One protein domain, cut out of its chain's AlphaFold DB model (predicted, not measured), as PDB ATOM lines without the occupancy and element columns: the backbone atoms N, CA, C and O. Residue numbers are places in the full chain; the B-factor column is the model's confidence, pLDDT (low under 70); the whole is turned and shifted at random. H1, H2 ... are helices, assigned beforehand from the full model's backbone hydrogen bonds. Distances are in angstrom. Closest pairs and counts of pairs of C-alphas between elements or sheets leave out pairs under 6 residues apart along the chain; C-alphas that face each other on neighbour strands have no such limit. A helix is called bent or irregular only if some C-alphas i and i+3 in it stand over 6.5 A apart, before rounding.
ATOM      1  N   GLU A   9     190.913 179.130 227.733       55.75
ATOM      2  CA  GLU A   9     190.849 178.414 226.452       55.75
ATOM      3  C   GLU A   9     191.722 177.148 226.458       55.75
ATOM      4  O   GLU A   9     191.355 176.145 225.858       55.75
ATOM      5  N   PHE A  10     192.857 177.163 227.165       57.19
ATOM      6  CA  PHE A  10     193.664 175.962 227.388       57.19
ATOM      7  C   PHE A  10     192.927 174.937 228.261       57.19
ATOM      8  O   PHE A  10     192.894 173.764 227.910       57.19
ATOM      9  N   GLU A  11     192.309 175.369 229.363       58.44
ATOM     10  CA  GLU A  11     191.515 174.496 230.241       58.44
ATOM     11  C   GLU A  11     190.310 173.889 229.501       58.44
ATOM     12  O   GLU A  11     190.065 172.693 229.620       58.44
ATOM     13  N   GLU A  12     189.615 174.670 228.668       68.88
ATOM     14  CA  GLU A  12     188.513 174.192 227.819       68.88
ATOM     15  C   GLU A  12     188.996 173.190 226.753       68.88
ATOM     16  O   GLU A  12     188.366 172.152 226.565       68.88
ATOM     17  N   GLN A  13     190.137 173.445 226.098       63.03
ATOM     18  CA  GLN A  13     190.734 172.499 225.143       63.03
ATOM     19  C   GLN A  13     191.205 171.208 225.824       63.03
ATOM     20  O   GLN A  13     191.049 170.128 225.258       63.03
ATOM     21  N   MET A  14     191.766 171.298 227.032       58.91
ATOM     22  CA  MET A  14     192.177 170.131 227.812       58.91
ATOM     23  C   MET A  14     190.976 169.319 228.289       58.91
ATOM     24  O   MET A  14     191.038 168.094 228.229       58.91
ATOM     25  N   GLU A  15     189.876 169.961 228.692       60.62
ATOM     26  CA  GLU A  15     188.643 169.250 229.044       60.62
ATOM     27  C   GLU A  15     187.991 168.617 227.808       60.62
ATOM     28  O   GLU A  15     187.503 167.499 227.883       60.62
ATOM     29  N   GLU A  16     188.053 169.259 226.638       60.59
ATOM     30  CA  GLU A  16     187.575 168.669 225.382       60.59
ATOM     31  C   GLU A  16     188.425 167.460 224.950       60.59
ATOM     32  O   GLU A  16     187.886 166.445 224.510       60.59
ATOM     33  N   ILE A  17     189.754 167.533 225.101       57.88
ATOM     34  CA  ILE A  17     190.664 166.400 224.867       57.88
ATOM     35  C   ILE A  17     190.394 165.289 225.882       57.88
ATOM     36  O   ILE A  17     190.312 164.130 225.491       57.88
ATOM     37  N   ARG A  18     190.205 165.629 227.160       49.09
ATOM     38  CA  ARG A  18     189.851 164.690 228.229       49.09
ATOM     39  C   ARG A  18     188.519 164.004 227.947       49.09
ATOM     40  O   ARG A  18     188.442 162.791 228.066       49.09
ATOM     41  N   LEU A  19     187.500 164.740 227.512       53.34
ATOM     42  CA  LEU A  19     186.198 164.194 227.122       53.34
ATOM     43  C   LEU A  19     186.300 163.308 225.878       53.34
ATOM     44  O   LEU A  19     185.694 162.246 225.856       53.34
ATOM     45  N   LYS A  20     187.109 163.678 224.878       53.31
ATOM     46  CA  LYS A  20     187.380 162.829 223.702       53.31
ATOM     47  C   LYS A  20     188.179 161.571 224.049       53.31
ATOM     48  O   LYS A  20     187.930 160.522 223.462       53.31
ATOM     49  N   LEU A  21     189.106 161.660 225.003       48.88
ATOM     50  CA  LEU A  21     189.824 160.511 225.558       48.88
ATOM     51  C   LEU A  21     188.858 159.601 226.324       48.88
ATOM     52  O   LEU A  21     188.815 158.414 226.034       48.88
ATOM     53  N   LEU A  22     187.983 160.162 227.162       47.53
ATOM     54  CA  LEU A  22     186.916 159.434 227.857       47.53
ATOM     55  C   LEU A  22     185.899 158.803 226.887       47.53
ATOM     56  O   LEU A  22     185.419 157.698 227.124       47.53
ATOM     57  N   GLU A  23     185.578 159.461 225.769       50.91
ATOM     58  CA  GLU A  23     184.753 158.894 224.693       50.91
ATOM     59  C   GLU A  23     185.476 157.769 223.936       50.91
ATOM     60  O   GLU A  23     184.826 156.818 223.499       50.91
ATOM     61  N   SER A  24     186.807 157.827 223.816       51.50
ATOM     62  CA  SER A  24     187.618 156.735 223.263       51.50
ATOM     63  C   SER A  24     187.772 155.561 224.241       51.50
ATOM     64  O   SER A  24     187.629 154.409 223.830       51.50
ATOM     65  N   ASP A  25     187.905 155.837 225.541       53.12
ATOM     66  CA  ASP A  25     187.883 154.852 226.632       53.12
ATOM     67  C   ASP A  25     186.483 154.220 226.775       53.12
ATOM     68  O   ASP A  25     186.323 153.058 227.157       53.12
ATOM     69  N   SER A  26     185.442 154.943 226.352       56.59
ATOM     70  CA  SER A  26     184.078 154.436 226.211       56.59
ATOM     71  C   SER A  26     183.927 153.404 225.090       56.59
ATOM     72  O   SER A  26     182.948 152.659 225.136       56.59
ATOM     73  N   VAL A  27     184.803 153.340 224.083       59.78
ATOM     74  CA  VAL A  27     184.635 152.389 222.969       59.78
ATOM     75  C   VAL A  27     184.938 150.968 223.424       59.78
ATOM     76  O   VAL A  27     184.144 150.079 223.140       59.78
ATOM     77  N   LEU A  28     186.024 150.741 224.169       64.56
ATOM     78  CA  LEU A  28     186.345 149.403 224.679       64.56
ATOM     79  C   LEU A  28     185.301 148.915 225.684       64.56
ATOM     80  O   LEU A  28     184.867 147.772 225.592       64.56
ATOM     81  N   ASN A  29     184.845 149.787 226.586       64.38
ATOM     82  CA  ASN A  29     183.781 149.442 227.528       64.38
ATOM     83  C   ASN A  29     182.466 149.118 226.798       64.38
ATOM     84  O   ASN A  29     181.879 148.070 227.047       64.38
ATOM     85  N   LYS A  30     182.073 149.919 225.797       64.19
ATOM     86  CA  LYS A  30     180.917 149.613 224.933       64.19
ATOM     87  C   LYS A  30     181.101 148.333 224.117       64.19
ATOM     88  O   LYS A  30     180.126 147.633 223.882       64.19
ATOM     89  N   LEU A  31     182.321 148.022 223.669       64.38
ATOM     90  CA  LEU A  31     182.622 146.773 222.967       64.38
ATOM     91  C   LEU A  31     182.465 145.568 223.900       64.38
ATOM     92  O   LEU A  31     181.885 144.576 223.475       64.38
ATOM     93  N   ARG A  32     182.908 145.657 225.162       65.31
ATOM     94  CA  ARG A  32     182.699 144.596 226.169       65.31
ATOM     95  C   ARG A  32     181.224 144.394 226.519       65.31
ATOM     96  O   ARG A  32     180.833 143.284 226.851       65.31
ATOM     97  N   GLU A  33     180.410 145.444 226.427       64.94
ATOM     98  CA  GLU A  33     178.955 145.372 226.625       64.94
ATOM     99  C   GLU A  33     178.211 144.711 225.450       64.94
ATOM    100  O   GLU A  33     177.033 144.361 225.584       64.94
ATOM    101  N   LEU A  34     178.862 144.518 224.295       65.44
ATOM    102  CA  LEU A  34     178.271 143.758 223.196       65.44
ATOM    103  C   LEU A  34     178.178 142.279 223.575       65.44
ATOM    104  O   LEU A  34     179.102 141.702 224.140       65.44
ATOM    105  N   SER A  35     177.078 141.630 223.187       61.56
ATOM    106  CA  SER A  35     176.949 140.176 223.280       61.56
ATOM    107  C   SER A  35     177.873 139.512 222.254       61.56
ATOM    108  O   SER A  35     177.446 139.198 221.142       61.56
ATOM    109  N   PHE A  36     179.143 139.353 222.611       70.31
ATOM    110  CA  PHE A  36     180.165 138.721 221.788       70.31
ATOM    111  C   PHE A  36     180.319 137.258 222.213       70.31
ATOM    112  O   PHE A  36     180.514 136.967 223.392       70.31
ATOM    113  N   GLY A  37     180.178 136.320 221.281       76.94
ATOM    114  CA  GLY A  37     180.275 134.885 221.546       76.94
ATOM    115  C   GLY A  37     181.440 134.210 220.823       76.94
ATOM    116  O   GLY A  37     182.150 134.806 220.019       76.94
ATOM    117  N   ILE A  38     181.602 132.902 221.052       83.06
ATOM    118  CA  ILE A  38     182.646 132.087 220.395       83.06
ATOM    119  C   ILE A  38     182.562 132.150 218.860       83.06
ATOM    120  O   ILE A  38     183.591 132.179 218.194       83.06
ATOM    121  N   LYS A  39     181.349 132.202 218.291       79.31
ATOM    122  CA  LYS A  39     181.158 132.320 216.835       79.31
ATOM    123  C   LYS A  39     181.638 133.662 216.283       79.31
ATOM    124  O   LYS A  39     182.074 133.732 215.143       79.31
ATOM    125  N   ASP A  40     181.557 134.725 217.078       80.44
ATOM    126  CA  ASP A  40     182.044 136.040 216.671       80.44
ATOM    127  C   ASP A  40     183.577 136.068 216.695       80.44
ATOM    128  O   ASP A  40     184.193 136.610 215.779       80.44
ATOM    129  N   ILE A  41     184.198 135.382 217.665       81.31
ATOM    130  CA  ILE A  41     185.651 135.149 217.684       81.31
ATOM    131  C   ILE A  41     186.101 134.380 216.433       81.31
ATOM    132  O   ILE A  41     187.095 134.757 215.818       81.31
ATOM    133  N   GLU A  42     185.371 133.333 216.036       79.25
ATOM    134  CA  GLU A  42     185.656 132.560 214.817       79.25
ATOM    135  C   GLU A  42     185.666 133.448 213.561       79.25
ATOM    136  O   GLU A  42     186.528 133.292 212.703       79.25
ATOM    137  N   ASN A  43     184.758 134.426 213.479       77.25
ATOM    138  CA  ASN A  43     184.695 135.362 212.354       77.25
ATOM    139  C   ASN A  43     185.819 136.410 212.364       77.25
ATOM    140  O   ASN A  43     186.184 136.921 211.306       77.25
ATOM    141  N   VAL A  44     186.340 136.759 213.543       82.44
ATOM    142  CA  VAL A  44     187.448 137.714 213.694       82.44
ATOM    143  C   VAL A  44     188.798 137.056 213.400       82.44
ATOM    144  O   VAL A  44     189.680 137.673 212.800       82.44
ATOM    145  N   LEU A  45     188.978 135.800 213.812       86.69
ATOM    146  CA  LEU A  45     190.239 135.084 213.647       86.69
ATOM    147  C   LEU A  45     190.351 134.438 212.265       86.69
ATOM    148  O   LEU A  45     189.920 133.308 212.044       86.69
ATOM    149  N   ASP A  46     191.049 135.107 211.351       87.50
ATOM    150  CA  ASP A  46     191.432 134.505 210.073       87.50
ATOM    151  C   ASP A  46     192.629 133.554 210.242       87.50
ATOM    152  O   ASP A  46     193.786 133.914 210.016       87.50
ATOM    153  N   ILE A  47     192.346 132.312 210.636       91.31
ATOM    154  CA  ILE A  47     193.355 131.262 210.832       91.31
ATOM    155  C   ILE A  47     194.190 131.007 209.566       91.31
ATOM    156  O   ILE A  47     195.389 130.743 209.659       91.31
ATOM    157  N   ARG A  48     193.602 131.139 208.369       90.94
ATOM    158  CA  ARG A  48     194.334 130.931 207.108       90.94
ATOM    159  C   ARG A  48     195.384 132.013 206.900       90.94
ATOM    160  O   ARG A  48     196.490 131.706 206.454       90.94
ATOM    161  N   LYS A  49     195.073 133.258 207.276       89.81
ATOM    162  CA  LYS A  49     196.041 134.360 207.274       89.81
ATOM    163  C   LYS A  49     197.215 134.085 208.218       89.81
ATOM    164  O   LYS A  49     198.349 134.398 207.856       89.81
ATOM    165  N   TYR A  50     196.992 133.460 209.380       91.69
ATOM    166  CA  TYR A  50     198.105 133.022 210.241       91.69
ATOM    167  C   TYR A  50     198.996 132.019 209.525       91.69
ATOM    168  O   TYR A  50     200.206 132.235 209.476       91.69
ATOM    169  N   ASP A  51     198.425 130.960 208.954       92.19
ATOM    170  CA  ASP A  51     199.202 129.935 208.250       92.19
ATOM    171  C   ASP A  51     200.006 130.543 207.087       92.19
ATOM    172  O   ASP A  51     201.174 130.205 206.893       92.19
ATOM    173  N   GLU A  52     199.420 131.482 206.340       91.94
ATOM    174  CA  GLU A  52     200.087 132.151 205.223       91.94
ATOM    175  C   GLU A  52     201.238 133.060 205.668       91.94
ATOM    176  O   GLU A  52     202.317 133.001 205.075       91.94
ATOM    177  N   ILE A  53     201.020 133.895 206.686       90.88
ATOM    178  CA  ILE A  53     201.998 134.891 207.140       90.88
ATOM    179  C   ILE A  53     203.125 134.231 207.939       90.88
ATOM    180  O   ILE A  53     204.294 134.579 207.781       90.88
ATOM    181  N   THR A  54     202.791 133.267 208.797       92.12
ATOM    182  CA  THR A  54     203.748 132.696 209.757       92.12
ATOM    183  C   THR A  54     204.597 131.563 209.187       92.12
ATOM    184  O   THR A  54     205.597 131.196 209.807       92.12
ATOM    185  N   LYS A  55     204.277 131.036 207.995       90.12
ATOM    186  CA  LYS A  55     205.088 129.992 207.336       90.12
ATOM    187  C   LYS A  55     206.545 130.413 207.104       90.12
ATOM    188  O   LYS A  55     207.434 129.569 207.176       90.12
ATOM    189  N   ASP A  56     206.765 131.708 206.874       88.00
ATOM    190  CA  ASP A  56     208.068 132.303 206.558       88.00
ATOM    191  C   ASP A  56     208.635 133.124 207.729       88.00
ATOM    192  O   ASP A  56     209.605 133.865 207.562       88.00
ATOM    193  N   PHE A  57     208.048 133.016 208.928       91.31
ATOM    194  CA  PHE A  57     208.532 133.756 210.090       91.31
ATOM    195  C   PHE A  57     209.950 133.335 210.480       91.31
ATOM    196  O   PHE A  57     210.229 132.179 210.813       91.31
ATOM    197  N   HIS A  58     210.834 134.324 210.548       89.56
ATOM    198  CA  HIS A  58     212.109 134.208 211.232       89.56
ATOM    199  C   HIS A  58     211.876 134.043 212.749       89.56
ATOM    200  O   HIS A  58     210.932 134.630 213.289       89.56
ATOM    201  N   PRO A  59     212.739 133.314 213.486       89.75
ATOM    202  CA  PRO A  59     212.647 133.187 214.942       89.75
ATOM    203  C   PRO A  59     212.404 134.506 215.701       89.75
ATOM    204  O   PRO A  59     211.632 134.531 216.656       89.75
ATOM    205  N   ILE A  60     213.013 135.613 215.255       90.00
ATOM    206  CA  ILE A  60     212.812 136.937 215.870       90.00
ATOM    207  C   ILE A  60     211.385 137.461 215.690       90.00
ATOM    208  O   ILE A  60     210.846 138.085 216.594       90.00
ATOM    209  N   GLN A  61     210.735 137.161 214.565       92.50
ATOM    210  CA  GLN A  61     209.344 137.550 214.335       92.50
ATOM    211  C   GLN A  61     208.408 136.761 215.251       92.50
ATOM    212  O   GLN A  61     207.486 137.348 215.808       92.50
ATOM    213  N   PHE A  62     208.689 135.472 215.492       92.69
ATOM    214  CA  PHE A  62     207.987 134.709 216.529       92.69
ATOM    215  C   PHE A  62     208.179 135.330 217.914       92.69
ATOM    216  O   PHE A  62     207.197 135.526 218.621       92.69
ATOM    217  N   TYR A  63     209.414 135.676 218.288       92.06
ATOM    218  CA  TYR A  63     209.700 136.317 219.574       92.06
ATOM    219  C   TYR A  63     208.893 137.610 219.766       92.06
ATOM    220  O   TYR A  63     208.175 137.735 220.757       92.06
ATOM    221  N   LEU A  64     208.945 138.530 218.795       93.12
ATOM    222  CA  LEU A  64     208.202 139.793 218.853       93.12
ATOM    223  C   LEU A  64     206.688 139.555 218.898       93.12
ATOM    224  O   LEU A  64     205.990 140.179 219.695       93.12
ATOM    225  N   ALA A  65     206.182 138.618 218.091       94.44
ATOM    226  CA  ALA A  65     204.769 138.264 218.078       94.44
ATOM    227  C   ALA A  65     204.297 137.726 219.438       94.44
ATOM    228  O   ALA A  65     203.203 138.084 219.879       94.44
ATOM    229  N   PHE A  66     205.099 136.897 220.113       94.44
ATOM    230  CA  PHE A  66     204.773 136.403 221.451       94.44
ATOM    231  C   PHE A  66     204.866 137.492 222.510       94.44
ATOM    232  O   PHE A  66     203.929 137.626 223.290       94.44
ATOM    233  N   LYS A  67     205.928 138.305 222.512       92.94
ATOM    234  CA  LYS A  67     206.073 139.411 223.468       92.94
ATOM    235  C   LYS A  67     204.919 140.406 223.381       92.94
ATOM    236  O   LYS A  67     204.337 140.743 224.400       92.94
ATOM    237  N   LYS A  68     204.497 140.764 222.167       93.19
ATOM    238  CA  LYS A  68     203.328 141.625 221.938       93.19
ATOM    239  C   LYS A  68     202.053 141.097 222.615       93.19
ATOM    240  O   LYS A  68     201.259 141.889 223.103       93.19
ATOM    241  N   ARG A  69     201.856 139.774 222.631       95.06
ATOM    242  CA  ARG A  69     200.702 139.105 223.262       95.06
ATOM    243  C   ARG A  69     200.878 138.950 224.769       95.06
ATOM    244  O   ARG A  69     199.901 139.098 225.491       95.06
ATOM    245  N   LEU A  70     202.100 138.671 225.223       94.06
ATOM    246  CA  LEU A  70     202.438 138.591 226.643       94.06
ATOM    247  C   LEU A  70     202.131 139.917 227.341       94.06
ATOM    248  O   LEU A  70     201.373 139.908 228.299       94.06
ATOM    249  N   ASP A  71     202.567 141.042 226.773       92.88
ATOM    250  CA  ASP A  71     202.269 142.371 227.318       92.88
ATOM    251  C   ASP A  71     200.750 142.618 227.455       92.88
ATOM    252  O   ASP A  71     200.305 143.230 228.417       92.88
ATOM    253  N   VAL A  72     199.927 142.108 226.527       95.31
ATOM    254  CA  VAL A  72     198.456 142.215 226.620       95.31
ATOM    255  C   VAL A  72     197.886 141.300 227.705       95.31
ATOM    256  O   VAL A  72     196.958 141.698 228.410       95.31
ATOM    257  N   PHE A  73     198.423 140.086 227.864       95.44
ATOM    258  CA  PHE A  73     198.050 139.218 228.982       95.44
ATOM    259  C   PHE A  73     198.403 139.856 230.325       95.44
ATOM    260  O   PHE A  73     197.570 139.818 231.227       95.44
ATOM    261  N   ASP A  74     199.575 140.482 230.436       93.69
ATOM    262  CA  ASP A  74     200.023 141.166 231.649       93.69
ATOM    263  C   ASP A  74     199.113 142.353 231.986       93.69
ATOM    264  O   ASP A  74     198.697 142.498 233.135       93.69
ATOM    265  N   MET A  75     198.705 143.143 230.984       94.38
ATOM    266  CA  MET A  75     197.721 144.222 231.163       94.38
ATOM    267  C   MET A  75     196.376 143.687 231.670       94.38
ATOM    268  O   MET A  75     195.794 144.243 232.598       94.38
ATOM    269  N   PHE A  76     195.864 142.589 231.104       93.75
ATOM    270  CA  PHE A  76     194.613 141.985 231.580       93.75
ATOM    271  C   PHE A  76     194.740 141.369 232.972       93.75
ATOM    272  O   PHE A  76     193.819 141.501 233.773       93.75
ATOM    273  N   PHE A  77     195.872 140.745 233.285       93.75
ATOM    274  CA  PHE A  77     196.149 140.242 234.625       93.75
ATOM    275  C   PHE A  77     196.210 141.388 235.644       93.75
ATOM    276  O   PHE A  77     195.590 141.296 236.702       93.75
ATOM    277  N   SER A  78     196.872 142.495 235.292       93.56
ATOM    278  CA  SER A  78     196.908 143.730 236.086       93.56
ATOM    279  C   SER A  78     195.495 144.281 236.320       93.56
ATOM    280  O   SER A  78     195.132 144.578 237.454       93.56
ATOM    281  N   VAL A  79     194.641 144.323 235.291       91.69
ATOM    282  CA  VAL A  79     193.231 144.735 235.432       91.69
ATOM    283  C   VAL A  79     192.463 143.863 236.427       91.69
ATOM    284  O   VAL A  79     191.739 144.413 237.256       91.69
ATOM    285  N   GLU A  80     192.591 142.536 236.363       91.75
ATOM    286  CA  GLU A  80     191.898 141.637 237.299       91.75
ATOM    287  C   GLU A  80     192.421 141.792 238.732       91.75
ATOM    288  O   GLU A  80     191.623 141.958 239.651       91.75
ATOM    289  N   MET A  81     193.741 141.880 238.916       93.50
ATOM    290  CA  MET A  81     194.358 142.192 240.211       93.50
ATOM    291  C   MET A  81     193.798 143.495 240.801       93.50
ATOM    292  O   MET A  81     193.335 143.512 241.938       93.50
ATOM    293  N   ILE A  82     193.763 144.577 240.011       93.06
ATOM    294  CA  ILE A  82     193.232 145.876 240.452       93.06
ATOM    295  C   ILE A  82     191.744 145.767 240.805       93.06
ATOM    296  O   ILE A  82     191.279 146.377 241.767       93.06
ATOM    297  N   ARG A  83     190.959 144.998 240.039       90.25
ATOM    298  CA  ARG A  83     189.527 144.777 240.307       90.25
ATOM    299  C   ARG A  83     189.289 144.086 241.642       90.25
ATOM    300  O   ARG A  83     188.315 144.446 242.307       90.25
ATOM    301  N   GLU A  84     190.164 143.170 242.033       93.81
ATOM    302  CA  GLU A  84     190.093 142.459 243.311       93.81
ATOM    303  C   GLU A  84     190.474 143.344 244.513       93.81
ATOM    304  O   GLU A  84     189.952 143.110 245.600       93.81
ATOM    305  N   GLU A  85     191.273 144.405 244.323       93.19
ATOM    306  CA  GLU A  85     191.692 145.312 245.407       93.19
ATOM    307  C   GLU A  85     190.503 145.951 246.143       93.19
ATOM    308  O   GLU A  85     189.645 146.617 245.544       93.19
ATOM    309  N   THR A  86     190.474 145.846 247.466       93.31
ATOM    310  CA  THR A  86     189.419 146.441 248.296       93.31
ATOM    311  C   THR A  86     189.859 147.752 248.945       93.31
ATOM    312  O   THR A  86     191.033 147.977 249.237       93.31
ATOM    313  N   TYR A  87     188.896 148.640 249.218       92.25
ATOM    314  CA  TYR A  87     189.187 149.874 249.955       92.25
ATOM    315  C   TYR A  87     189.707 149.570 251.367       92.25
ATOM    316  O   TYR A  87     190.530 150.303 251.909       92.25
ATOM    317  N   GLU A  88     189.224 148.483 251.960       92.19
ATOM    318  CA  GLU A  88     189.611 148.000 253.277       92.19
ATOM    319  C   GLU A  88     191.083 147.535 253.323       92.19
ATOM    320  O   GLU A  88     191.771 147.820 254.302       92.19
ATOM    321  N   GLU A  89     191.592 146.895 252.265       89.75
ATOM    322  CA  GLU A  89     193.024 146.587 252.114       89.75
ATOM    323  C   GLU A  89     193.848 147.867 251.947       89.75
ATOM    324  O   GLU A  89     194.807 148.067 252.690       89.75
ATOM    325  N   TYR A  90     193.415 148.783 251.073       87.38
ATOM    326  CA  TYR A  90     194.086 150.066 250.844       87.38
ATOM    327  C   TYR A  90     194.297 150.863 252.137       87.38
ATOM    328  O   TYR A  90     195.404 151.312 252.409       87.38
ATOM    329  N   ILE A  91     193.269 151.016 252.981       89.19
ATOM    330  CA  ILE A  91     193.410 151.759 254.247       89.19
ATOM    331  C   ILE A  91     194.284 151.030 255.274       89.19
ATOM    332  O   ILE A  91     194.854 151.679 256.150       89.19
ATOM    333  N   SER A  92     194.383 149.699 255.196       83.44
ATOM    334  CA  SER A  92     195.189 148.908 256.133       83.44
ATOM    335  C   SER A  92     196.694 149.130 255.947       83.44
ATOM    336  O   SER A  92     197.457 148.967 256.897       83.44
ATOM    337  N   LEU A 109     185.433 157.341 247.806       89.88
ATOM    338  CA  LEU A 109     185.068 157.813 246.467       89.88
ATOM    339  C   LEU A 109     186.304 158.126 245.611       89.88
ATOM    340  O   LEU A 109     186.343 157.763 244.441       89.88
ATOM    341  N   ALA A 110     187.306 158.791 246.187       87.88
ATOM    342  CA  ALA A 110     188.550 159.105 245.488       87.88
ATOM    343  C   ALA A 110     189.359 157.837 245.159       87.88
ATOM    344  O   ALA A 110     189.873 157.731 244.051       87.88
ATOM    345  N   TYR A 111     189.396 156.860 246.073       91.50
ATOM    346  CA  TYR A 111     189.994 155.543 245.829       91.50
ATOM    347  C   TYR A 111     189.330 154.819 244.652       91.50
ATOM    348  O   TYR A 111     190.020 154.391 243.736       91.50
ATOM    349  N   GLU A 112     187.996 154.735 244.624       89.75
ATOM    350  CA  GLU A 112     187.279 154.072 243.524       89.75
ATOM    351  C   GLU A 112     187.502 154.778 242.178       89.75
ATOM    352  O   GLU A 112     187.589 154.128 241.135       89.75
ATOM    353  N   ILE A 113     187.621 156.109 242.171       86.44
ATOM    354  CA  ILE A 113     187.972 156.864 240.958       86.44
ATOM    355  C   ILE A 113     189.382 156.490 240.488       86.44
ATOM    356  O   ILE A 113     189.567 156.188 239.311       86.44
ATOM    357  N   GLU A 114     190.361 156.470 241.390       89.38
ATOM    358  CA  GLU A 114     191.748 156.145 241.049       89.38
ATOM    359  C   GLU A 114     191.913 154.690 240.599       89.38
ATOM    360  O   GLU A 114     192.551 154.416 239.583       89.38
ATOM    361  N   LYS A 115     191.256 153.755 241.288       90.75
ATOM    362  CA  LYS A 115     191.175 152.346 240.899       90.75
ATOM    363  C   LYS A 115     190.646 152.191 239.470       90.75
ATOM    364  O   LYS A 115     191.251 151.496 238.655       90.75
ATOM    365  N   ASN A 116     189.558 152.885 239.131       87.25
ATOM    366  CA  ASN A 116     189.016 152.871 237.771       87.25
ATOM    367  C   ASN A 116     189.961 153.524 236.750       87.25
ATOM    368  O   ASN A 116     190.079 153.024 235.632       87.25
ATOM    369  N   ASN A 117     190.665 154.598 237.115       86.94
ATOM    370  CA  ASN A 117     191.670 155.210 236.241       86.94
ATOM    371  C   ASN A 117     192.814 154.237 235.934       86.94
ATOM    372  O   ASN A 117     193.192 154.102 234.771       86.94
ATOM    373  N   ARG A 118     193.324 153.521 236.943       90.94
ATOM    374  CA  ARG A 118     194.361 152.490 236.771       90.94
ATOM    375  C   ARG A 118     193.899 151.384 235.818       90.94
ATOM    376  O   ARG A 118     194.613 151.069 234.872       90.94
ATOM    377  N   ILE A 119     192.675 150.877 235.993       88.75
ATOM    378  CA  ILE A 119     192.067 149.903 235.066       88.75
ATOM    379  C   ILE A 119     192.013 150.461 233.635       88.75
ATOM    380  O   ILE A 119     192.374 149.766 232.684       88.75
ATOM    381  N   ASN A 120     191.578 151.711 233.465       85.19
ATOM    382  CA  ASN A 120     191.474 152.331 232.144       85.19
ATOM    383  C   ASN A 120     192.842 152.500 231.473       85.19
ATOM    384  O   ASN A 120     192.938 152.284 230.270       85.19
ATOM    385  N   ILE A 121     193.895 152.832 232.225       87.75
ATOM    386  CA  ILE A 121     195.263 152.942 231.695       87.75
ATOM    387  C   ILE A 121     195.731 151.600 231.116       87.75
ATOM    388  O   ILE A 121     196.229 151.566 229.989       87.75
ATOM    389  N   GLU A 122     195.523 150.498 231.838       90.75
ATOM    390  CA  GLU A 122     195.888 149.154 231.365       90.75
ATOM    391  C   GLU A 122     195.094 148.757 230.109       90.75
ATOM    392  O   GLU A 122     195.662 148.334 229.097       90.75
ATOM    393  N   LEU A 123     193.772 148.967 230.117       87.06
ATOM    394  CA  LEU A 123     192.915 148.689 228.957       87.06
ATOM    395  C   LEU A 123     193.277 149.559 227.747       87.06
ATOM    396  O   LEU A 123     193.270 149.081 226.609       87.06
ATOM    397  N   HIS A 124     193.627 150.822 227.980       85.62
ATOM    398  CA  HIS A 124     194.115 151.724 226.945       85.62
ATOM    399  C   HIS A 124     195.436 151.217 226.355       85.62
ATOM    400  O   HIS A 124     195.610 151.250 225.134       85.62
ATOM    401  N   GLY A 125     196.330 150.671 227.184       86.69
ATOM    402  CA  GLY A 125     197.558 150.004 226.745       86.69
ATOM    403  C   GLY A 125     197.297 148.843 225.776       86.69
ATOM    404  O   GLY A 125     197.977 148.727 224.751       86.69
ATOM    405  N   ALA A 126     196.258 148.046 226.037       90.88
ATOM    406  CA  ALA A 126     195.855 146.918 225.192       90.88
ATOM    407  C   ALA A 126     195.037 147.327 223.947       90.88
ATOM    408  O   ALA A 126     194.931 146.555 222.988       90.88
ATOM    409  N   SER A 127     194.468 148.537 223.929       86.19
ATOM    410  CA  SER A 127     193.472 148.992 222.942       86.19
ATOM    411  C   SER A 127     193.910 148.825 221.489       86.19
ATOM    412  O   SER A 127     193.164 148.306 220.656       86.19
ATOM    413  N   LYS A 128     195.145 149.223 221.179       85.88
ATOM    414  CA  LYS A 128     195.696 149.145 219.827       85.88
ATOM    415  C   LYS A 128     195.832 147.702 219.358       85.88
ATOM    416  O   LYS A 128     195.504 147.406 218.212       85.88
ATOM    417  N   PHE A 129     196.291 146.814 220.240       91.12
ATOM    418  CA  PHE A 129     196.401 145.396 219.922       91.12
ATOM    419  C   PHE A 129     195.025 144.792 219.652       91.12
ATOM    420  O   PHE A 129     194.846 144.112 218.649       91.12
ATOM    421  N   LEU A 130     194.045 145.084 220.513       88.44
ATOM    422  CA  LEU A 130     192.670 144.613 220.348       88.44
ATOM    423  C   LEU A 130     192.043 145.128 219.054       88.44
ATOM    424  O   LEU A 130     191.389 144.366 218.349       88.44
ATOM    425  N   HIS A 131     192.282 146.392 218.707       85.00
ATOM    426  CA  HIS A 131     191.865 146.952 217.428       85.00
ATOM    427  C   HIS A 131     192.494 146.175 216.266       85.00
ATOM    428  O   HIS A 131     191.776 145.641 215.423       85.00
ATOM    429  N   ASP A 132     193.823 146.058 216.231       85.75
ATOM    430  CA  ASP A 132     194.515 145.293 215.190       85.75
ATOM    431  C   ASP A 132     194.004 143.846 215.124       85.75
ATOM    432  O   ASP A 132     193.872 143.295 214.036       85.75
ATOM    433  N   LEU A 133     193.660 143.236 216.256       87.38
ATOM    434  CA  LEU A 133     193.130 141.879 216.311       87.38
ATOM    435  C   LEU A 133     191.722 141.773 215.717       87.38
ATOM    436  O   LEU A 133     191.492 140.922 214.863       87.38
ATOM    437  N   ILE A 134     190.805 142.657 216.109       80.88
ATOM    438  CA  ILE A 134     189.420 142.685 215.610       80.88
ATOM    439  C   ILE A 134     189.378 142.910 214.092       80.88
ATOM    440  O   ILE A 134     188.552 142.317 213.402       80.88
ATOM    441  N   TYR A 135     190.293 143.722 213.559       79.44
ATOM    442  CA  TYR A 135     190.421 143.964 212.118       79.44
ATOM    443  C   TYR A 135     191.344 142.957 211.403       79.44
ATOM    444  O   TYR A 135     191.635 143.121 210.216       79.44
ATOM    445  N   GLY A 136     191.796 141.908 212.097       77.94
ATOM    446  CA  GLY A 136     192.540 140.789 211.518       77.94
ATOM    447  C   GLY A 136     193.997 141.090 211.152       77.94
ATOM    448  O   GLY A 136     194.571 140.382 210.328       77.94
ATOM    449  N   ASP A 137     194.619 142.125 211.710       82.44
ATOM    450  CA  ASP A 137     196.002 142.547 211.438       82.44
ATOM    451  C   ASP A 137     196.983 142.362 212.615       82.44
ATOM    452  O   ASP A 137     198.165 142.681 212.494       82.44
ATOM    453  N   ALA A 138     196.550 141.787 213.743       87.06
ATOM    454  CA  ALA A 138     197.401 141.589 214.928       87.06
ATOM    455  C   ALA A 138     198.649 140.711 214.704       87.06
ATOM    456  O   ALA A 138     199.615 140.791 215.470       87.06
ATOM    457  N   ILE A 139     198.647 139.870 213.665       90.94
ATOM    458  CA  ILE A 139     199.779 139.006 213.307       90.94
ATOM    459  C   ILE A 139     200.921 139.758 212.608       90.94
ATOM    460  O   ILE A 139     202.061 139.294 212.616       90.94
ATOM    461  N   SER A 140     200.635 140.916 212.016       89.56
ATOM    462  CA  SER A 140     201.625 141.713 211.298       89.56
ATOM    463  C   SER A 140     202.664 142.296 212.261       89.56
ATOM    464  O   SER A 140     202.321 142.810 213.328       89.56
ATOM    465  N   ILE A 141     203.937 142.240 211.858       90.62
ATOM    466  CA  ILE A 141     205.056 142.869 212.572       90.62
ATOM    467  C   ILE A 141     205.357 144.218 211.920       90.62
ATOM    468  O   ILE A 141     205.665 144.287 210.728       90.62
ATOM    469  N   ARG A 142     205.272 145.291 212.703       89.56
ATOM    470  CA  ARG A 142     205.477 146.683 212.285       89.56
ATOM    471  C   ARG A 142     206.752 147.251 212.916       89.56
ATOM    472  O   ARG A 142     207.300 146.696 213.862       89.56
ATOM    473  N   SER A 143     207.226 148.392 212.419       87.12
ATOM    474  CA  SER A 143     208.434 149.052 212.950       87.12
ATOM    475  C   SER A 143     208.318 149.412 214.435       87.12
ATOM    476  O   SER A 143     209.286 149.320 215.179       87.12
ATOM    477  N   GLU A 144     207.127 149.786 214.884       87.62
ATOM    478  CA  GLU A 144     206.820 150.066 216.289       87.62
ATOM    479  C   GLU A 144     206.924 148.839 217.206       87.62
ATOM    480  O   GLU A 144     207.158 149.001 218.402       87.62
ATOM    481  N   ASP A 145     206.814 147.621 216.661       89.69
ATOM    482  CA  ASP A 145     206.939 146.383 217.433       89.69
ATOM    483  C   ASP A 145     208.399 146.102 217.835       89.69
ATOM    484  O   ASP A 145     208.651 145.249 218.682       89.69
ATOM    485  N   ILE A 146     209.375 146.864 217.314       86.69
ATOM    486  CA  ILE A 146     210.783 146.806 217.752       86.69
ATOM    487  C   ILE A 146     210.906 147.047 219.260       86.69
ATOM    488  O   ILE A 146     211.811 146.500 219.890       86.69
ATOM    489  N   LYS A 147     209.971 147.794 219.864       87.88
ATOM    490  CA  LYS A 147     209.959 148.026 221.312       87.88
ATOM    491  C   LYS A 147     209.917 146.732 222.132       87.88
ATOM    492  O   LYS A 147     210.520 146.679 223.196       87.88
ATOM    493  N   TYR A 148     209.281 145.681 221.608       87.50
ATOM    494  CA  TYR A 148     209.207 144.365 222.251       87.50
ATOM    495  C   TYR A 148     210.528 143.589 222.173       87.50
ATOM    496  O   TYR A 148     210.689 142.569 222.836       87.50
ATOM    497  N   GLY A 149     211.471 144.059 221.355       81.31
ATOM    498  CA  GLY A 149     212.842 143.570 221.298       81.31
ATOM    499  C   GLY A 149     213.809 144.337 222.198       81.31
ATOM    500  O   GLY A 149     214.944 143.897 222.329       81.31
ATOM    501  N   PHE A 150     213.424 145.468 222.803       76.44
ATOM    502  CA  PHE A 150     214.347 146.244 223.638       76.44
ATOM    503  C   PHE A 150     214.819 145.463 224.866       76.44
ATOM    504  O   PHE A 150     214.088 144.660 225.440       76.44
ATOM    505  N   GLY A 151     216.071 145.699 225.263       67.62
ATOM    506  CA  GLY A 151     216.702 144.965 226.356       67.62
ATOM    507  C   GLY A 151     217.215 143.583 225.945       67.62
ATOM    508  O   GLY A 151     217.732 142.859 226.789       67.62
ATOM    509  N   TRP A 152     217.161 143.205 224.663       70.75
ATOM    510  CA  TRP A 152     217.800 141.972 224.196       70.75
ATOM    511  C   TRP A 152     219.312 141.968 224.473       70.75
ATOM    512  O   TRP A 152     219.875 140.914 224.777       70.75
ATOM    513  N   GLU A 153     219.979 143.132 224.447       63.94
ATOM    514  CA  GLU A 153     221.396 143.242 224.816       63.94
ATOM    515  C   GLU A 153     221.590 142.855 226.284       63.94
ATOM    516  O   GLU A 153     222.591 142.238 226.659       63.94
ATOM    517  N   SER A 154     220.580 143.152 227.112       63.88
ATOM    518  CA  SER A 154     220.492 142.731 228.504       63.88
ATOM    519  C   SER A 154     220.176 141.244 228.675       63.88
ATOM    520  O   SER A 154     220.154 140.775 229.814       63.88
ATOM    521  N   LYS A 155     220.039 140.481 227.589       67.50
ATOM    522  CA  LYS A 155     219.844 139.028 227.595       67.50
ATOM    523  C   LYS A 155     221.001 138.248 226.975       67.50
ATOM    524  O   LYS A 155     220.959 137.028 227.040       67.50
ATOM    525  N   LEU A 156     222.054 138.896 226.460       68.44
ATOM    526  CA  LEU A 156     223.222 138.187 225.912       68.44
ATOM    527  C   LEU A 156     223.830 137.212 226.940       68.44
ATOM    528  O   LEU A 156     224.069 137.643 228.076       68.44
ATOM    529  N   PRO A 157     224.112 135.948 226.548       70.81
ATOM    530  CA  PRO A 157     224.613 134.918 227.459       70.81
ATOM    531  C   PRO A 157     226.066 135.160 227.884       70.81
ATOM    532  O   PRO A 157     226.443 134.823 229.003       70.81
ATOM    533  N   ILE A 158     226.871 135.760 227.005       74.81
ATOM    534  CA  ILE A 158     228.245 136.191 227.271       74.81
ATOM    535  C   ILE A 158     228.343 137.651 226.846       74.81
ATOM    536  O   ILE A 158     227.875 138.021 225.769       74.81
ATOM    537  N   SER A 266     219.201 123.765 225.903       62.22
ATOM    538  CA  SER A 266     218.473 124.723 225.061       62.22
ATOM    539  C   SER A 266     217.169 124.068 224.586       62.22
ATOM    540  O   SER A 266     217.210 123.066 223.862       62.22
ATOM    541  N   SER A 267     216.016 124.599 224.985       62.28
ATOM    542  CA  SER A 267     214.709 124.001 224.670       62.28
ATOM    543  C   SER A 267     214.265 124.239 223.220       62.28
ATOM    544  O   SER A 267     213.415 123.515 222.700       62.28
ATOM    545  N   ILE A 268     214.862 125.210 222.524       75.00
ATOM    546  CA  ILE A 268     214.326 125.698 221.251       75.00
ATOM    547  C   ILE A 268     215.169 125.203 220.079       75.00
ATOM    548  O   ILE A 268     216.297 125.638 219.850       75.00
ATOM    549  N   LYS A 269     214.599 124.293 219.291       80.12
ATOM    550  CA  LYS A 269     215.151 123.795 218.022       80.12
ATOM    551  C   LYS A 269     214.330 124.343 216.856       80.12
ATOM    552  O   LYS A 269     213.193 124.759 217.038       80.12
ATOM    553  N   THR A 270     214.843 124.261 215.630       76.69
ATOM    554  CA  THR A 270     214.062 124.614 214.426       76.69
ATOM    555  C   THR A 270     212.770 123.795 214.321       76.69
ATOM    556  O   THR A 270     211.738 124.294 213.881       76.69
ATOM    557  N   SER A 271     212.785 122.541 214.788       84.88
ATOM    558  CA  SER A 271     211.586 121.703 214.897       84.88
ATOM    559  C   SER A 271     210.539 122.269 215.859       84.88
ATOM    560  O   SER A 271     209.354 122.035 215.657       84.88
ATOM    561  N   THR A 272     210.959 123.009 216.888       88.25
ATOM    562  CA  THR A 272     210.065 123.672 217.846       88.25
ATOM    563  C   THR A 272     209.258 124.768 217.151       88.25
ATOM    564  O   THR A 272     208.040 124.788 217.282       88.25
ATOM    565  N   LEU A 273     209.900 125.592 216.316       87.31
ATOM    566  CA  LEU A 273     209.226 126.650 215.546       87.31
ATOM    567  C   LEU A 273     208.208 126.074 214.553       87.31
ATOM    568  O   LEU A 273     207.065 126.518 214.496       87.31
ATOM    569  N   LYS A 274     208.592 125.010 213.831       89.94
ATOM    570  CA  LYS A 274     207.663 124.273 212.954       89.94
ATOM    571  C   LYS A 274     206.472 123.717 213.731       89.94
ATOM    572  O   LYS A 274     205.356 123.707 213.221       89.94
ATOM    573  N   LYS A 275     206.707 123.263 214.967       92.12
ATOM    574  CA  LYS A 275     205.642 122.780 215.843       92.12
ATOM    575  C   LYS A 275     204.687 123.915 216.218       92.12
ATOM    576  O   LYS A 275     203.484 123.710 216.106       92.12
ATOM    577  N   TRP A 276     205.186 125.098 216.581       93.56
ATOM    578  CA  TRP A 276     204.337 126.261 216.887       93.56
ATOM    579  C   TRP A 276     203.458 126.669 215.714       93.56
ATOM    580  O   TRP A 276     202.269 126.907 215.911       93.56
ATOM    581  N   LEU A 277     204.031 126.679 214.507       92.81
ATOM    582  CA  LEU A 277     203.294 126.910 213.268       92.81
ATOM    583  C   LEU A 277     202.180 125.870 213.096       92.81
ATOM    584  O   LEU A 277     201.014 126.228 213.016       92.81
ATOM    585  N   SER A 278     202.519 124.575 213.139       92.56
ATOM    586  CA  SER A 278     201.535 123.491 212.963       92.56
ATOM    587  C   SER A 278     200.447 123.446 214.041       92.56
ATOM    588  O   SER A 278     199.377 122.884 213.830       92.56
ATOM    589  N   MET A 279     200.739 124.001 215.218       95.88
ATOM    590  CA  MET A 279     199.806 124.101 216.334       95.88
ATOM    591  C   MET A 279     199.078 125.449 216.361       95.88
ATOM    592  O   MET A 279     198.237 125.640 217.233       95.88
ATOM    593  N   ARG A 280     199.385 126.370 215.435       95.75
ATOM    594  CA  ARG A 280     198.772 127.702 215.314       95.75
ATOM    595  C   ARG A 280     198.783 128.485 216.631       95.75
ATOM    596  O   ARG A 280     197.815 129.147 216.996       95.75
ATOM    597  N   VAL A 281     199.905 128.421 217.354       96.19
ATOM    598  CA  VAL A 281     200.020 128.971 218.721       96.19
ATOM    599  C   VAL A 281     199.702 130.472 218.779       96.19
ATOM    600  O   VAL A 281     199.046 130.918 219.715       96.19
ATOM    601  N   LEU A 282     200.115 131.257 217.777       95.81
ATOM    602  CA  LEU A 282     199.814 132.695 217.732       95.81
ATOM    603  C   LEU A 282     198.310 132.971 217.596       95.81
ATOM    604  O   LEU A 282     197.797 133.847 218.285       95.81
ATOM    605  N   ALA A 283     197.601 132.184 216.782       95.81
ATOM    606  CA  ALA A 283     196.148 132.285 216.669       95.81
ATOM    607  C   ALA A 283     195.450 131.868 217.972       95.81
ATOM    608  O   ALA A 283     194.465 132.480 218.372       95.81
ATOM    609  N   TYR A 284     195.986 130.862 218.671       97.19
ATOM    610  CA  TYR A 284     195.488 130.463 219.987       97.19
ATOM    611  C   TYR A 284     195.644 131.562 221.042       97.19
ATOM    612  O   TYR A 284     194.725 131.785 221.830       97.19
ATOM    613  N   PHE A 285     196.775 132.267 221.071       97.31
ATOM    614  CA  PHE A 285     196.930 133.393 221.989       97.31
ATOM    615  C   PHE A 285     195.936 134.509 221.695       97.31
ATOM    616  O   PHE A 285     195.329 135.026 222.626       97.31
ATOM    617  N   ASP A 286     195.690 134.808 220.424       96.19
ATOM    618  CA  ASP A 286     194.739 135.849 220.041       96.19
ATOM    619  C   ASP A 286     193.293 135.443 220.347       96.19
ATOM    620  O   ASP A 286     192.519 136.245 220.870       96.19
ATOM    621  N   PHE A 287     192.953 134.165 220.159       95.44
ATOM    622  CA  PHE A 287     191.719 133.573 220.674       95.44
ATOM    623  C   PHE A 287     191.581 133.764 222.187       95.44
ATOM    624  O   PHE A 287     190.545 134.227 222.660       95.44
ATOM    625  N   LYS A 288     192.633 133.451 222.954       96.00
ATOM    626  CA  LYS A 288     192.630 133.589 224.414       96.00
ATOM    627  C   LYS A 288     192.482 135.053 224.844       96.00
ATOM    628  O   LYS A 288     191.727 135.318 225.773       96.00
ATOM    629  N   ILE A 289     193.142 135.990 224.164       95.44
ATOM    630  CA  ILE A 289     193.016 137.437 224.410       95.44
ATOM    631  C   ILE A 289     191.572 137.899 224.179       95.44
ATOM    632  O   ILE A 289     191.021 138.591 225.031       95.44
ATOM    633  N   LEU A 290     190.930 137.484 223.082       91.62
ATOM    634  CA  LEU A 290     189.524 137.820 222.827       91.62
ATOM    635  C   LEU A 290     188.600 137.216 223.890       91.62
ATOM    636  O   LEU A 290     187.729 137.914 224.402       91.62
ATOM    637  N   CYS A 291     188.815 135.955 224.272       92.25
ATOM    638  CA  CYS A 291     188.056 135.332 225.354       92.25
ATOM    639  C   CYS A 291     188.191 136.100 226.675       92.25
ATOM    640  O   CYS A 291     187.179 136.357 227.314       92.25
ATOM    641  N   LEU A 292     189.403 136.515 227.058       91.69
ATOM    642  CA  LEU A 292     189.624 137.324 228.263       91.69
ATOM    643  C   LEU A 292     188.947 138.695 228.166       91.69
ATOM    644  O   LEU A 292     188.297 139.144 229.108       91.69
ATOM    645  N   PHE A 293     189.056 139.357 227.014       87.94
ATOM    646  CA  PHE A 293     188.461 140.674 226.816       87.94
ATOM    647  C   PHE A 293     186.931 140.641 226.951       87.94
ATOM    648  O   PHE A 293     186.361 141.498 227.627       87.94
ATOM    649  N   PHE A 294     186.274 139.634 226.372       84.94
ATOM    650  CA  PHE A 294     184.814 139.473 226.402       84.94
ATOM    651  C   PHE A 294     184.288 138.633 227.579       84.94
ATOM    652  O   PHE A 294     183.100 138.330 227.607       84.94
ATOM    653  N   ASP A 295     185.146 138.258 228.535       87.12
ATOM    654  CA  ASP A 295     184.791 137.419 229.693       87.12
ATOM    655  C   ASP A 295     184.119 136.082 229.302       87.12
ATOM    656  O   ASP A 295     183.113 135.632 229.852       87.12
ATOM    657  N   ILE A 296     184.674 135.437 228.275       89.44
ATOM    658  CA  ILE A 296     184.210 134.152 227.755       89.44
ATOM    659  C   ILE A 296     185.122 133.053 228.285       89.44
ATOM    660  O   ILE A 296     186.332 133.083 228.072       89.44
ATOM    661  N   VAL A 297     184.534 132.016 228.884       92.50
ATOM    662  CA  VAL A 297     185.253 130.800 229.288       92.50
ATOM    663  C   VAL A 297     185.141 129.747 228.174       92.50
ATOM    664  O   VAL A 297     184.099 129.094 228.052       92.50
ATOM    665  N   PRO A 298     186.170 129.558 227.323       93.44
ATOM    666  CA  PRO A 298     186.097 128.608 226.223       93.44
ATOM    667  C   PRO A 298     186.269 127.166 226.712       93.44
ATOM    668  O   PRO A 298     187.110 126.864 227.558       93.44
ATOM    669  N   THR A 299     185.527 126.231 226.118       95.69
ATOM    670  CA  THR A 299     185.801 124.797 226.297       95.69
ATOM    671  C   THR A 299     186.944 124.340 225.383       95.69
ATOM    672  O   THR A 299     187.204 124.952 224.347       95.69
ATOM    673  N   PHE A 300     187.582 123.201 225.688       96.31
ATOM    674  CA  PHE A 300     188.573 122.600 224.776       96.31
ATOM    675  C   PHE A 300     188.002 122.289 223.392       96.31
ATOM    676  O   PHE A 300     188.730 122.363 222.407       96.31
ATOM    677  N   LYS A 301     186.701 121.987 223.313       94.94
ATOM    678  CA  LYS A 301     186.016 121.817 222.036       94.94
ATOM    679  C   LYS A 301     185.969 123.133 221.259       94.94
ATOM    680  O   LYS A 301     186.309 123.135 220.089       94.94
ATOM    681  N   ASN A 302     185.632 124.251 221.910       94.81
ATOM    682  CA  ASN A 302     185.649 125.564 221.251       94.81
ATOM    683  C   ASN A 302     187.043 125.918 220.721       94.81
ATOM    684  O   ASN A 302     187.159 126.381 219.595       94.81
ATOM    685  N   ILE A 303     188.090 125.654 221.508       96.19
ATOM    686  CA  ILE A 303     189.478 125.864 221.073       96.19
ATOM    687  C   ILE A 303     189.791 124.988 219.855       96.19
ATOM    688  O   ILE A 303     190.336 125.478 218.871       96.19
ATOM    689  N   GLY A 304     189.446 123.698 219.915       95.00
ATOM    690  CA  GLY A 304     189.680 122.751 218.826       95.00
ATOM    691  C   GLY A 304     188.958 123.138 217.535       95.00
ATOM    692  O   GLY A 304     189.586 123.164 216.482       95.00
ATOM    693  N   ASP A 305     187.673 123.479 217.636       93.25
ATOM    694  CA  ASP A 305     186.817 123.843 216.504       93.25
ATOM    695  C   ASP A 305     187.300 125.135 215.822       93.25
ATOM    696  O   ASP A 305     187.335 125.192 214.598       93.25
ATOM    697  N   VAL A 306     187.726 126.148 216.591       93.56
ATOM    698  CA  VAL A 306     188.205 127.429 216.035       93.56
ATOM    699  C   VAL A 306     189.622 127.307 215.473       93.56
ATOM    700  O   VAL A 306     189.883 127.711 214.343       93.56
ATOM    701  N   ILE A 307     190.563 126.746 216.241       96.19
ATOM    702  CA  ILE A 307     191.983 126.737 215.859       96.19
ATOM    703  C   ILE A 307     192.281 125.689 214.783       96.19
ATOM    704  O   ILE A 307     193.148 125.919 213.941       96.19
ATOM    705  N   PHE A 308     191.573 124.558 214.776       95.44
ATOM    706  CA  PHE A 308     191.799 123.434 213.856       95.44
ATOM    707  C   PHE A 308     190.576 123.157 212.964       95.44
ATOM    708  O   PHE A 308     190.278 122.005 212.657       95.44
ATOM    709  N   PHE A 309     189.874 124.213 212.539       90.56
ATOM    710  CA  PHE A 309     188.621 124.147 211.768       90.56
ATOM    711  C   PHE A 309     188.709 123.359 210.439       90.56
ATOM    712  O   PHE A 309     187.694 122.921 209.894       90.56
ATOM    713  N   ASP A 310     189.913 123.198 209.893       93.06
ATOM    714  CA  ASP A 310     190.224 122.506 208.640       93.06
ATOM    715  C   ASP A 310     190.803 121.088 208.841       93.06
ATOM    716  O   ASP A 310     191.155 120.416 207.868       93.06
ATOM    717  N   GLU A 311     190.870 120.594 210.083       91.56
ATOM    718  CA  GLU A 311     191.326 119.240 210.409       91.56
ATOM    719  C   GLU A 311     190.148 118.297 210.691       91.56
ATOM    720  O   GLU A 311     189.530 118.332 211.750       91.56
ATOM    721  N   TYR A 312     189.858 117.390 209.753       83.88
ATOM    722  CA  TYR A 312     188.666 116.525 209.827       83.88
ATOM    723  C   TYR A 312     188.915 115.108 210.376       83.88
ATOM    724  O   TYR A 312     187.972 114.435 210.783       83.88
ATOM    725  N   ASN A 313     190.167 114.632 210.391       84.62
ATOM    726  CA  ASN A 313     190.528 113.248 210.757       84.62
ATOM    727  C   ASN A 313     191.324 113.147 212.070       84.62
ATOM    728  O   ASN A 313     192.008 112.152 212.317       84.62
ATOM    729  N   VAL A 314     191.285 114.192 212.891       89.44
ATOM    730  CA  VAL A 314     192.016 114.276 214.156       89.44
ATOM    731  C   VAL A 314     191.043 114.731 215.233       89.44
ATOM    732  O   VAL A 314     190.182 115.566 214.980       89.44
ATOM    733  N   ASP A 315     191.180 114.191 216.441       93.94
ATOM    734  CA  ASP A 315     190.472 114.724 217.602       93.94
ATOM    735  C   ASP A 315     191.090 116.080 217.984       93.94
ATOM    736  O   ASP A 315     192.092 116.160 218.705       93.94
ATOM    737  N   THR A 316     190.516 117.154 217.441       95.56
ATOM    738  CA  THR A 316     190.976 118.534 217.639       95.56
ATOM    739  C   THR A 316     190.850 118.975 219.097       95.56
ATOM    740  O   THR A 316     191.675 119.758 219.572       95.56
ATOM    741  N   THR A 317     189.887 118.418 219.843       96.56
ATOM    742  CA  THR A 317     189.690 118.694 221.274       96.56
ATOM    743  C   THR A 317     190.849 118.124 222.089       96.56
ATOM    744  O   THR A 317     191.459 118.830 222.897       96.56
ATOM    745  N   GLU A 318     191.216 116.864 221.850       96.75
ATOM    746  CA  GLU A 318     192.361 116.240 222.518       96.75
ATOM    747  C   GLU A 318     193.692 116.850 222.072       96.75
ATOM    748  O   GLU A 318     194.585 117.039 222.902       96.75
ATOM    749  N   LYS A 319     193.823 117.211 220.790       95.69
ATOM    750  CA  LYS A 319     194.991 117.936 220.267       95.69
ATOM    751  C   LYS A 319     195.168 119.277 220.982       95.69
ATOM    752  O   LYS A 319     196.282 119.587 221.422       95.69
ATOM    753  N   ALA A 320     194.082 120.031 221.162       96.62
ATOM    754  CA  ALA A 320     194.091 121.279 221.914       96.62
ATOM    755  C   ALA A 320     194.513 121.045 223.376       96.62
ATOM    756  O   ALA A 320     195.494 121.628 223.841       96.62
ATOM    757  N   ARG A 321     193.834 120.126 224.071       96.50
ATOM    758  CA  ARG A 321     194.034 119.844 225.502       96.50
ATOM    759  C   ARG A 321     195.425 119.309 225.843       96.50
ATOM    760  O   ARG A 321     196.020 119.736 226.824       96.50
ATOM    761  N   LYS A 322     195.933 118.346 225.071       96.00
ATOM    762  CA  LYS A 322     197.190 117.641 225.384       96.00
ATOM    763  C   LYS A 322     198.430 118.290 224.782       96.00
ATOM    764  O   LYS A 322     199.531 117.968 225.217       96.00
ATOM    765  N   THR A 323     198.274 119.133 223.759       95.31
ATOM    766  CA  THR A 323     199.422 119.652 222.999       95.31
ATOM    767  C   THR A 323     199.424 121.166 222.871       95.31
ATOM    768  O   THR A 323     200.440 121.769 223.199       95.31
ATOM    769  N   LEU A 324     198.340 121.782 222.386       96.94
ATOM    770  CA  LEU A 324     198.312 123.231 222.130       96.94
ATOM    771  C   LEU A 324     198.427 124.025 223.427       96.94
ATOM    772  O   LEU A 324     199.330 124.841 223.563       96.94
ATOM    773  N   VAL A 325     197.524 123.758 224.371       96.19
ATOM    774  CA  VAL A 325     197.427 124.524 225.616       96.19
ATOM    775  C   VAL A 325     198.696 124.382 226.463       96.19
ATOM    776  O   VAL A 325     199.291 125.417 226.751       96.19
ATOM    777  N   PRO A 326     199.220 123.168 226.742       94.69
ATOM    778  CA  PRO A 326     200.462 123.038 227.509       94.69
ATOM    779  C   PRO A 326     201.667 123.723 226.850       94.69
ATOM    780  O   PRO A 326     202.530 124.272 227.526       94.69
ATOM    781  N   MET A 327     201.740 123.712 225.514       93.38
ATOM    782  CA  MET A 327     202.813 124.382 224.775       93.38
ATOM    783  C   MET A 327     202.697 125.902 224.838       93.38
ATOM    784  O   MET A 327     203.703 126.592 224.962       93.38
ATOM    785  N   ALA A 328     201.479 126.423 224.722       94.94
ATOM    786  CA  ALA A 328     201.222 127.844 224.849       94.94
ATOM    787  C   ALA A 328     201.541 128.331 226.273       94.94
ATOM    788  O   ALA A 328     202.182 129.364 226.429       94.94
ATOM    789  N   GLU A 329     201.177 127.562 227.299       92.44
ATOM    790  CA  GLU A 329     201.540 127.844 228.694       92.44
ATOM    791  C   GLU A 329     203.058 127.848 228.907       92.44
ATOM    792  O   GLU A 329     203.575 128.758 229.549       92.44
ATOM    793  N   GLU A 330     203.792 126.900 228.315       89.69
ATOM    794  CA  GLU A 330     205.261 126.881 228.370       89.69
ATOM    795  C   GLU A 330     205.870 128.158 227.759       89.69
ATOM    796  O   GLU A 330     206.785 128.744 228.338       89.69
ATOM    797  N   ILE A 331     205.340 128.624 226.622       90.81
ATOM    798  CA  ILE A 331     205.811 129.841 225.939       90.81
ATOM    799  C   ILE A 331     205.561 131.101 226.772       90.81
ATOM    800  O   ILE A 331     206.388 132.008 226.736       90.81
ATOM    801  N   LEU A 332     204.453 131.160 227.516       84.88
ATOM    802  CA  LEU A 332     204.141 132.294 228.392       84.88
ATOM    803  C   LEU A 332     205.045 132.366 229.629       84.88
ATOM    804  O   LEU A 332     204.997 133.355 230.348       84.88
ATOM    805  N   THR A 333     205.884 131.359 229.890       80.19
ATOM    806  CA  THR A 333     206.880 131.470 230.959       80.19
ATOM    807  C   THR A 333     208.032 132.386 230.531       80.19
ATOM    808  O   THR A 333     208.641 132.181 229.478       80.19
ATOM    809  N   ASP A 334     208.393 133.359 231.375       65.62
ATOM    810  CA  ASP A 334     209.449 134.348 231.084       65.62
ATOM    811  C   ASP A 334     210.760 133.709 230.611       65.62
ATOM    812  O   ASP A 334     211.395 134.147 229.649       65.62
ATOM    813  N   LYS A 335     211.136 132.594 231.245       77.50
ATOM    814  CA  LYS A 335     212.366 131.856 230.941       77.50
ATOM    815  C   LYS A 335     212.389 131.316 229.508       77.50
ATOM    816  O   LYS A 335     213.463 131.158 228.929       77.50
ATOM    817  N   TYR A 336     211.234 130.991 228.933       85.00
ATOM    818  CA  TYR A 336     211.167 130.354 227.625       85.00
ATOM    819  C   TYR A 336     211.460 131.334 226.485       85.00
ATOM    820  O   TYR A 336     212.287 131.041 225.616       85.00
ATOM    821  N   LEU A 337     210.843 132.519 226.508       86.25
ATOM    822  CA  LEU A 337     211.125 133.577 225.534       86.25
ATOM    823  C   LEU A 337     212.524 134.178 225.731       86.25
ATOM    824  O   LEU A 337     213.190 134.487 224.742       86.25
ATOM    825  N   ASP A 338     213.016 134.260 226.970       83.00
ATOM    826  CA  ASP A 338     214.402 134.657 227.249       83.00
ATOM    827  C   ASP A 338     215.416 133.691 226.603       83.00
ATOM    828  O   ASP A 338     216.382 134.120 225.968       83.00
ATOM    829  N   ASN A 339     215.161 132.381 226.665       84.88
ATOM    830  CA  ASN A 339     215.985 131.392 225.963       84.88
ATOM    831  C   ASN A 339     215.899 131.540 224.431       84.88
ATOM    832  O   ASN A 339     216.882 131.278 223.733       84.88
ATOM    833  N   LEU A 340     214.739 131.939 223.889       87.06
ATOM    834  CA  LEU A 340     214.567 132.178 222.451       87.06
ATOM    835  C   LEU A 340     215.446 133.335 221.986       87.06
ATOM    836  O   LEU A 340     216.202 133.167 221.029       87.06
ATOM    837  N   ILE A 341     215.381 134.485 222.661       86.94
ATOM    838  CA  ILE A 341     216.154 135.663 222.253       86.94
ATOM    839  C   ILE A 341     217.660 135.445 222.428       86.94
ATOM    840  O   ILE A 341     218.429 135.829 221.546       86.94
ATOM    841  N   GLN A 342     218.080 134.748 223.490       83.38
ATOM    842  CA  GLN A 342     219.470 134.314 223.696       83.38
ATOM    843  C   GLN A 342     219.985 133.448 222.552       83.38
ATOM    844  O   GLN A 342     221.107 133.623 222.082       83.38
ATOM    845  N   LYS A 343     219.156 132.511 222.088       84.44
ATOM    846  CA  LYS A 343     219.516 131.660 220.962       84.44
ATOM    847  C   LYS A 343     219.651 132.467 219.669       84.44
ATOM    848  O   LYS A 343     220.641 132.309 218.969       84.44
ATOM    849  N   ILE A 344     218.676 133.325 219.367       85.56
ATOM    850  CA  ILE A 344     218.679 134.152 218.149       85.56
ATOM    851  C   ILE A 344     219.936 135.017 218.089       85.56
ATOM    852  O   ILE A 344     220.600 135.086 217.059       85.56
ATOM    853  N   THR A 345     220.277 135.657 219.204       80.94
ATOM    854  CA  THR A 345     221.463 136.513 219.295       80.94
ATOM    855  C   THR A 345     222.758 135.730 219.140       80.94
ATOM    856  O   THR A 345     223.624 136.171 218.394       80.94
ATOM    857  N   ALA A 346     222.861 134.545 219.745       78.44
ATOM    858  CA  ALA A 346     224.019 133.667 219.572       78.44
ATOM    859  C   ALA A 346     224.193 133.126 218.137       78.44
ATOM    860  O   ALA A 346     225.289 132.713 217.786       78.44
ATOM    861  N   GLU A 347     223.133 133.091 217.323       78.12
ATOM    862  CA  GLU A 347     223.189 132.671 215.911       78.12
ATOM    863  C   GLU A 347     223.451 133.842 214.942       78.12
ATOM    864  O   GLU A 347     223.708 133.607 213.761       78.12
ATOM    865  N   THR A 348     223.350 135.092 215.412       71.38
ATOM    866  CA  THR A 348     223.458 136.308 214.579       71.38
ATOM    867  C   THR A 348     224.795 137.040 214.754       71.38
ATOM    868  O   THR A 348     225.220 137.748 213.841       71.38
ATOM    869  N   ILE A 349     225.432 136.892 215.921       56.81
ATOM    870  CA  ILE A 349     226.806 137.339 216.216       56.81
ATOM    871  C   ILE A 349     227.769 136.247 215.760       56.81
ATOM    872  O   ILE A 349     228.777 136.601 215.110       56.81
TER     873      ILE A 349
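What this domain is: This is residues 9 to 92, 109 to 158 and 266 to 349 of the 349 residues of an uncharacterized protein of Providencia alcalifaciens (UniProt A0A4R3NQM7). A long helix, H4, runs through the middle, with the equally long H6 side by side with it and the shorter H10 also packed along it; these three make an up-and-down bundle, each running against the one before it in the chain. H7 and H13 pack on the part of H4 near its first residue, H3, H11 and H12 pack on H10 near its first residue, and residues 9 to 20 of H1 stick out as an arm. The printed part has 218 residues with thirteen named helices, H1 to H13 in order along the chain, and no named strand: the class is all helix. It is compact, with a radius of gyration of the C-alphas of 19.6 A, and spans 59 by 46 by 40 A.

How they stand to each other: H1, residues 9 to 32, touches H6, residues 109 to 134, with residues 25 to 28 alone; the closest C-alphas, of Asp 25 and His 124, are 7.0 A apart, at a steep tilt of 66 degrees. H2, residues 38 to 44, is close to but not clearly touching H6, its Val 44 having its C-alpha 5.7 A from that of Ile 134. H3, residues 47 to 54, and H10, residues 281 to 293, only just touch, with 3 pairs of C-alphas within 8 A, the closest those of Ile 47 and Ala 283, 6.6 A. H4, residues 59 to 84, touches H6 with residues 72 to 83 alone, at a shallow tilt of 27 degrees, opposite ways; the closest C-alphas are those of Met 75 and Glu 122, 5.3 A. H4 also touches H10 with residues 65 to 76 alone, at a shallow tilt of 19 degrees, the same way, closest at the C-alphas of Arg 69 and Phe 285, 7.0 A. H5, residues 87 to 92, is close to but not clearly touching H6; the C-alphas of Tyr 87 and Tyr 111 are closest, at 7.1 A. H7, residues 143 to 149, touches H4, about perpendicular at 75 degrees, with the C-alphas of Leu 64 and Tyr 148 closest, at 5.8 A. H8, residues 152 to 155, touches H13, residues 334 to 348, closest at the C-alphas of Lys 155 and Gln 342, 6.1 A. H9, residues 270 to 278, is near H12, residues 316 to 331, with 8 pairs of C-alphas within 10 A. H11, residues 300 to 307, touches H12, about perpendicular at 81 degrees, closest at the C-alphas of Gly 304 and Thr 316, 4.6 A. H13 touches H4, opposite ways at a shallow tilt of 21 degrees, closest at the C-alphas of Tyr 63 and Leu 337, 6.7 A. Every O i to N i+4 pair is within hydrogen-bond range in H2, H3, H5, H9, H10, H11 and H13, against 17 of 20 in H1, 21 of 22 in H4, 20 of 22 in H6, 10 of 12 in H12 and 0 of 3 in H7, where 4 of 4 O i to N i+3 pairs are; H8 is too short for an i+4 pair.

Where its parts are: H1 begins at C-alpha 9, (190.849, 178.414, 226.452), and measures 34.8 A. H4 measures 37.4 A from C-alpha 59, (212.647, 133.187, 214.942). H6, 34.6 A, is irregular, C-alphas 125 and 128 being 7.2 A apart, with a kink of 46 degrees near residue 128. H12, 20.4 A, is only just irregular, at 6.9 A between C-alphas 322 and 325. H10 measures 18.3 A and H13 21.7 A, ending at C-alpha 348, (223.458, 136.308, 214.579).

The domain as a whole: The C-alphas of Glu 9 and Asn 313, 67.0 A apart, are the farthest. Residues 93 to 108 and 159 to 265 are cut out, with gaps of 16.6 A and 15.2 A. Of the links printed whole, none is long. Mean pLDDT of the printed part is 84.3; 36 residues are under 70, among them 9 to 35.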